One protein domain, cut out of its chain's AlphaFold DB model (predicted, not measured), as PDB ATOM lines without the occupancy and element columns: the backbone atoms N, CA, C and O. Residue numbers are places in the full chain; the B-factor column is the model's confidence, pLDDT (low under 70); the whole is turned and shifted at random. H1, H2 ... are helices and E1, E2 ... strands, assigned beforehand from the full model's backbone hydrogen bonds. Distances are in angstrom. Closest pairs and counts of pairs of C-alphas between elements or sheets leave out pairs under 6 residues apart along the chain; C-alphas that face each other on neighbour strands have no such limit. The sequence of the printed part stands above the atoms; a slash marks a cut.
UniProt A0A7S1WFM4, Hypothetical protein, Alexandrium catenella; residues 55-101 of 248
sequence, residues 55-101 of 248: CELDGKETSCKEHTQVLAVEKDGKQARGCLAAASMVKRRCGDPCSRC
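AT A GLANCE: This is residues 55 to 101 of the 248 residues of the protein "Hypothetical protein" of Alexandrium catenella (UniProt A0A7S1WFM4). Two helices, H1 and H2, cross one over the other and run opposite ways, joined at one end by the turn of residues 76 to 79. At the other end lie a small two-strand hairpin, E1 and E2, and the short helix H3, with Cys 55 of E1 near the first residue of H1 and the last of H2. The printed part has 47 residues, with two named strands and three named helices in the order E1, E2, H1, H2, H3; the strands form one antiparallel sheet, E1 - E2, and the class is mostly helix. It is compact, with a radius of gyration of the C-alphas of 9.9 A, and spans 27 by 21 by 12 A.

IN THESE COORDINATES: E1, residues 55 to 57, begins at C-alpha 55 at (23.630, -14.359, -49.409) and is 6.3 A long from first to last C-alpha. E2, residues 60 to 63, measures 9.7 A. H1, residues 64 to 75, begins at C-alpha 64 at (17.918, -12.875, -47.144) and is 16.7 A long. H2, residues 80 to 94, is the longest helix by residues, 21.1 A from first to last C-alpha. H3, residues 96 to 99, measures 4.9 A and ends at C-alpha 99 at (21.325, -4.293, -45.172).

HOW THE PARTS SIT: E1 and E2 form a hairpin of antiparallel strands, 136 degrees between their directions. N 55 and O 62 are within hydrogen-bond range at 2.9 A, and so are N 57 and O 60 at 3.1 A. The closest C-alphas of E1 and H1 are those of Cys 55 and Cys 64, 6.3 A apart. The closest of E1 and H2 are those of Cys 55 and Cys 94, 5.9 A apart. H1 and H2 touch at a steep tilt of 52 degrees, opposite ways, the C-alphas of Ala 72 and Cys 83 closest at 4.7 A. H2 touches H3 only at the corner by their link, with residues 90 to 92 of H2 alone; the closest C-alphas are those of Lys 91 and Ser 99, 5.0 A. H1 and H3 are close but not clearly touching, the C-alphas of Cys 64 and Cys 98 closest at 5.8 A. E2 is apart from H2 and from H3. In H1 and H2 every O i to N i+4 pair is within hydrogen-bond range; H3 is too short for such a pair, and its one O i to N i+3 pair is within range.

THE WHOLE: The two C-alphas farthest apart in the domain are those of Gly 77 and Asp 96, at 28.7 A. The printed part runs from 55 to 101 without a cut, and each of its four links is tight. The mean pLDDT of the printed part is 78.7; residues 74 to 81 are under 70.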
ATOM      1  N   CYS A  55      22.403 -14.454 -50.184       83.62
ATOM      2  CA  CYS A  55      23.630 -14.359 -49.409       83.62
ATOM      3  C   CYS A  55      24.078 -15.736 -48.924       83.62
ATOM      4  O   CYS A  55      23.265 -16.638 -48.701       83.62
ATOM      5  N   GLU A  56      25.391 -15.887 -48.778       82.81
ATOM      6  CA  GLU A  56      25.998 -17.079 -48.207       82.81
ATOM      7  C   GLU A  56      26.098 -16.914 -46.689       82.81
ATOM      8  O   GLU A  56      26.760 -16.005 -46.183       82.81
ATOM      9  N   LEU A  57      25.406 -17.786 -45.959       78.00
ATOM     10  CA  LEU A  57      25.443 -17.834 -44.503       78.00
ATOM     11  C   LEU A  57      25.603 -19.300 -44.097       78.00
ATOM     12  O   LEU A  57      24.831 -20.154 -44.534       78.00
ATOM     13  N   ASP A  58      26.672 -19.588 -43.352       74.50
ATOM     14  CA  ASP A  58      27.056 -20.936 -42.904       74.50
ATOM     15  C   ASP A  58      27.103 -21.984 -44.041       74.50
ATOM     16  O   ASP A  58      26.636 -23.113 -43.905       74.50
ATOM     17  N   GLY A  59      27.660 -21.596 -45.198       78.75
ATOM     18  CA  GLY A  59      27.853 -22.475 -46.359       78.75
ATOM     19  C   GLY A  59      26.595 -22.745 -47.196       78.75
ATOM     20  O   GLY A  59      26.620 -23.617 -48.063       78.75
ATOM     21  N   LYS A  60      25.489 -22.024 -46.954       76.19
ATOM     22  CA  LYS A  60      24.250 -22.113 -47.747       76.19
ATOM     23  C   LYS A  60      23.936 -20.784 -48.437       76.19
ATOM     24  O   LYS A  60      23.797 -19.752 -47.780       76.19
ATOM     25  N   GLU A  61      23.763 -20.825 -49.759       80.94
ATOM     26  CA  GLU A  61      23.358 -19.676 -50.579       80.94
ATOM     27  C   GLU A  61      21.826 -19.640 -50.719       80.94
ATOM     28  O   GLU A  61      21.241 -20.355 -51.533       80.94
ATOM     29  N   THR A  62      21.153 -18.800 -49.929       81.44
ATOM     30  CA  THR A  62      19.698 -18.589 -50.044       81.44
ATOM     31  C   THR A  62      19.349 -17.107 -49.925       81.44
ATOM     32  O   THR A  62      20.218 -16.275 -49.662       81.44
ATOM     33  N   SER A  63      18.092 -16.740 -50.188       87.12
ATOM     34  CA  SER A  63      17.666 -15.337 -50.097       87.12
ATOM     35  C   SER A  63      17.727 -14.816 -48.655       87.12
ATOM     36  O   SER A  63      17.533 -15.577 -47.708       87.12
ATOM     37  N   CYS A  64      17.930 -13.506 -48.474       86.19
ATOM     38  CA  CYS A  64      17.918 -12.875 -47.144       86.19
ATOM     39  C   CYS A  64      16.649 -13.225 -46.337       86.19
ATOM     40  O   CYS A  64      16.699 -13.410 -45.117       86.19
ATOM     41  N   LYS A  65      15.501 -13.327 -47.022       86.62
ATOM     42  CA  LYS A  65      14.220 -13.738 -46.434       86.62
ATOM     43  C   LYS A  65      14.249 -15.193 -45.960       86.62
ATOM     44  O   LYS A  65      13.823 -15.466 -44.843       86.62
ATOM     45  N   GLU A  66      14.782 -16.097 -46.776       85.00
ATOM     46  CA  GLU A  66      14.840 -17.532 -46.475       85.00
ATOM     47  C   GLU A  66      15.742 -17.815 -45.268       85.00
ATOM     48  O   GLU A  66      15.312 -18.449 -44.307       85.00
ATOM     49  N   HIS A  67      16.945 -17.232 -45.241       87.38
ATOM     50  CA  HIS A  67      17.844 -17.329 -44.084       87.38
ATOM     51  C   HIS A  67      17.200 -16.800 -42.800       87.38
ATOM     52  O   HIS A  67      17.331 -17.403 -41.736       87.38
ATOM     53  N   THR A  68      16.454 -15.692 -42.891       84.56
ATOM     54  CA  THR A  68      15.751 -15.120 -41.733       84.56
ATOM     55  C   THR A  68      14.675 -16.070 -41.204       84.56
ATOM     56  O   THR A  68      14.522 -16.204 -39.992       84.56
ATOM     57  N   GLN A  69      13.945 -16.745 -42.092       82.44
ATOM     58  CA  GLN A  69      12.901 -17.697 -41.716       82.44
ATOM     59  C   GLN A  69      13.480 -18.980 -41.112       82.44
ATOM     60  O   GLN A  69      12.989 -19.422 -40.074       82.44
ATOM     61  N   VAL A  70      14.548 -19.534 -41.695       83.31
ATOM     62  CA  VAL A  70      15.236 -20.726 -41.171       83.31
ATOM     63  C   VAL A  70      15.790 -20.458 -39.766       83.31
ATOM     64  O   VAL A  70      15.453 -21.177 -38.827       83.31
ATOM     65  N   LEU A  71      16.526 -19.353 -39.583       81.88
ATOM     66  CA  LEU A  71      17.093 -18.974 -38.282       81.88
ATOM     67  C   LEU A  71      16.019 -18.654 -37.232       81.88
ATOM     68  O   LEU A  71      16.221 -18.891 -36.041       81.88
ATOM     69  N   ALA A  72      14.870 -18.114 -37.651       79.56
ATOM     70  CA  ALA A  72      13.750 -17.853 -36.752       79.56
ATOM     71  C   ALA A  72      13.099 -19.148 -36.239       79.56
ATOM     72  O   ALA A  72      12.640 -19.176 -35.099       79.56
ATOM     73  N   VAL A  73      13.061 -20.208 -37.056       73.19
ATOM     74  CA  VAL A  73      12.494 -21.516 -36.682       73.19
ATOM     75  C   VAL A  73      13.437 -22.299 -35.767       73.19
ATOM     76  O   VAL A  73      12.964 -22.965 -34.850       73.19
ATOM     77  N   GLU A  74      14.751 -22.192 -35.969       68.38
ATOM     78  CA  GLU A  74      15.757 -22.878 -35.142       68.38
ATOM     79  C   GLU A  74      15.904 -22.278 -33.735       68.38
ATOM     80  O   GLU A  74      16.302 -22.983 -32.809       68.38
ATOM     81  N   LYS A  75      15.609 -20.981 -33.566       62.59
ATOM     82  CA  LYS A  75      15.849 -20.261 -32.307       62.59
ATOM     83  C   LYS A  75      14.696 -20.342 -31.309       62.59
ATOM     84  O   LYS A  75      14.990 -20.506 -30.137       62.59
ATOM     85  N   ASP A  76      13.433 -20.248 -31.735       58.06
ATOM     86  CA  ASP A  76      12.268 -20.334 -30.840       58.06
ATOM     87  C   ASP A  76      10.971 -20.539 -31.635       58.06
ATOM     88  O   ASP A  76      10.649 -19.782 -32.554       58.06
ATOM     89  N   GLY A  77      10.166 -21.527 -31.243       54.62
ATOM     90  CA  GLY A  77       8.873 -21.821 -31.858       54.62
ATOM     91  C   GLY A  77       7.935 -20.606 -31.916       54.62
ATOM     92  O   GLY A  77       7.236 -20.293 -30.956       54.62
ATOM     93  N   LYS A  78       7.850 -19.968 -33.089       55.09
ATOM     94  CA  LYS A  78       6.787 -19.026 -33.497       55.09
ATOM     95  C   LYS A  78       6.560 -17.818 -32.570       55.09
ATOM     96  O   LYS A  78       5.409 -17.455 -32.321       55.09
ATOM     97  N   GLN A  79       7.609 -17.132 -32.117       60.12
ATOM     98  CA  GLN A  79       7.454 -15.787 -31.540       60.12
ATOM     99  C   GLN A  79       8.044 -14.707 -32.449       60.12
ATOM    100  O   GLN A  79       9.180 -14.803 -32.909       60.12
ATOM    101  N   ALA A  80       7.287 -13.623 -32.660       63.78
ATOM    102  CA  ALA A  80       7.711 -12.472 -33.467       63.78
ATOM    103  C   ALA A  80       9.065 -11.875 -33.028       63.78
ATOM    104  O   ALA A  80       9.807 -11.341 -33.853       63.78
ATOM    105  N   ARG A  81       9.418 -12.008 -31.740       68.31
ATOM    106  CA  ARG A  81      10.712 -11.582 -31.187       68.31
ATOM    107  C   ARG A  81      11.893 -12.401 -31.719       68.31
ATOM    108  O   ARG A  81      12.922 -11.807 -32.034       68.31
ATOM    109  N   GLY A  82      11.726 -13.714 -31.895       73.62
ATOM    110  CA  GLY A  82      12.746 -14.593 -32.479       73.62
ATOM    111  C   GLY A  82      13.019 -14.261 -33.947       73.62
ATOM    112  O   GLY A  82      14.171 -14.182 -34.367       73.62
ATOM    113  N   CYS A  83      11.968 -13.924 -34.702       81.81
ATOM    114  CA  CYS A  83      12.104 -13.487 -36.094       81.81
ATOM    115  C   CYS A  83      12.876 -12.164 -36.209       81.81
ATOM    116  O   CYS A  83      13.798 -12.046 -37.012       81.81
ATOM    117  N   LEU A  84      12.558 -11.164 -35.378       84.25
ATOM    118  CA  LEU A  84      13.266  -9.877 -35.398       84.25
ATOM    119  C   LEU A  84      14.751 -10.027 -35.036       84.25
ATOM    120  O   LEU A  84      15.603  -9.373 -35.644       84.25
ATOM    121  N   ALA A  85      15.070 -10.920 -34.096       84.44
ATOM    122  CA  ALA A  85      16.447 -11.265 -33.770       84.44
ATOM    123  C   ALA A  85      17.154 -11.932 -34.964       84.44
ATOM    124  O   ALA A  85      18.227 -11.470 -35.358       84.44
ATOM    125  N   ALA A  86      16.530 -12.922 -35.609       84.88
ATOM    126  CA  ALA A  86      17.056 -13.570 -36.812       84.88
ATOM    127  C   ALA A  86      17.299 -12.567 -37.957       84.88
ATOM    128  O   ALA A  86      18.385 -12.527 -38.532       84.88
ATOM    129  N   ALA A  87      16.351 -11.659 -38.205       85.75
ATOM    130  CA  ALA A  87      16.479 -10.603 -39.209       85.75
ATOM    131  C   ALA A  87      17.681  -9.685 -38.933       85.75
ATOM    132  O   ALA A  87      18.389  -9.276 -39.851       85.75
ATOM    133  N   SER A  88      17.943  -9.363 -37.662       86.62
ATOM    134  CA  SER A  88      19.101  -8.549 -37.272       86.62
ATOM    135  C   SER A  88      20.438  -9.279 -37.457       86.62
ATOM    136  O   SER A  88      21.462  -8.645 -37.723       86.62
ATOM    137  N   MET A  89      20.442 -10.610 -37.343       84.56
ATOM    138  CA  MET A  89      21.628 -11.433 -37.575       84.56
ATOM    139  C   MET A  89      21.944 -11.524 -39.067       84.56
ATOM    140  O   MET A  89      23.079 -11.244 -39.452       84.56
ATOM    141  N   VAL A  90      20.938 -11.796 -39.903       86.31
ATOM    142  CA  VAL A  90      21.099 -11.864 -41.366       86.31
ATOM    143  C   VAL A  90      21.608 -10.536 -41.928       86.31
ATOM    144  O   VAL A  90      22.561 -10.524 -42.700       86.31
ATOM    145  N   LYS A  91      21.070  -9.394 -41.474       86.25
ATOM    146  CA  LYS A  91      21.552  -8.067 -41.905       86.25
ATOM    147  C   LYS A  91      23.017  -7.809 -41.556       86.25
ATOM    148  O   LYS A  91      23.736  -7.228 -42.361       86.25
ATOM    149  N   ARG A  92      23.465  -8.227 -40.367       85.56
ATOM    150  CA  ARG A  92      24.854  -8.020 -39.924       85.56
ATOM    151  C   ARG A  92      25.837  -8.969 -40.598       85.56
ATOM    152  O   ARG A  92      26.961  -8.567 -40.864       85.56
ATOM    153  N   ARG A  93      25.432 -10.216 -40.854       86.12
ATOM    154  CA  ARG A  93      26.319 -11.243 -41.411       86.12
ATOM    155  C   ARG A  93      26.401 -11.197 -42.936       86.12
ATOM    156  O   ARG A  93      27.479 -11.429 -43.464       86.12
ATOM    157  N   CYS A  94      25.303 -10.862 -43.613       82.81
ATOM    158  CA  CYS A  94      25.258 -10.777 -45.073       82.81
ATOM    159  C   CYS A  94      25.601  -9.382 -45.630       82.81
ATOM    160  O   CYS A  94      25.843  -9.267 -46.825       82.81
ATOM    161  N   GLY A  95      25.650  -8.327 -44.806       80.81
ATOM    162  CA  GLY A  95      26.112  -6.999 -45.229       80.81
ATOM    163  C   GLY A  95      25.207  -6.319 -46.265       80.81
ATOM    164  O   GLY A  95      23.979  -6.420 -46.193       80.81
ATOM    165  N   ASP A  96      25.815  -5.609 -47.222       74.88
ATOM    166  CA  ASP A  96      25.149  -4.788 -48.244       74.88
ATOM    167  C   ASP A  96      23.911  -5.417 -48.917       74.88
ATOM    168  O   ASP A  96      22.876  -4.740 -48.922       74.88
ATOM    169  N   PRO A  97      23.924  -6.681 -49.401       78.12
ATOM    170  CA  PRO A  97      22.765  -7.280 -50.075       78.12
ATOM    171  C   PRO A  97      21.512  -7.400 -49.196       78.12
ATOM    172  O   PRO A  97      20.404  -7.325 -49.718       78.12
ATOM    173  N   CYS A  98      21.657  -7.532 -47.872       80.62
ATOM    174  CA  CYS A  98      20.522  -7.646 -46.944       80.62
ATOM    175  C   CYS A  98      20.332  -6.399 -46.061       80.62
ATOM    176  O   CYS A  98      19.308  -6.264 -45.391       80.62
ATOM    177  N   SER A  99      21.295  -5.472 -46.052       81.94
ATOM    178  CA  SER A  99      21.325  -4.293 -45.172       81.94
ATOM    179  C   SER A  99      20.132  -3.349 -45.359       81.94
ATOM    180  O   SER A  99      19.657  -2.746 -44.395       81.94
ATOM    181  N   ARG A 100      19.612  -3.255 -46.590       83.62
ATOM    182  CA  ARG A 100      18.507  -2.356 -46.963       83.62
ATOM    183  C   ARG A 100      17.123  -2.967 -46.747       83.62
ATOM    184  O   ARG A 100      16.124  -2.285 -46.949       83.62
ATOM    185  N   CYS A 101      17.057  -4.225 -46.318       81.12
ATOM    186  CA  CYS A 101      15.800  -4.911 -46.065       81.12
ATOM    187  C   CYS A 101      15.155  -4.440 -44.771       81.12
ATOM    188  O   CYS A 101      15.811  -4.386 -43.725       81.12
TER     189      CYS A 101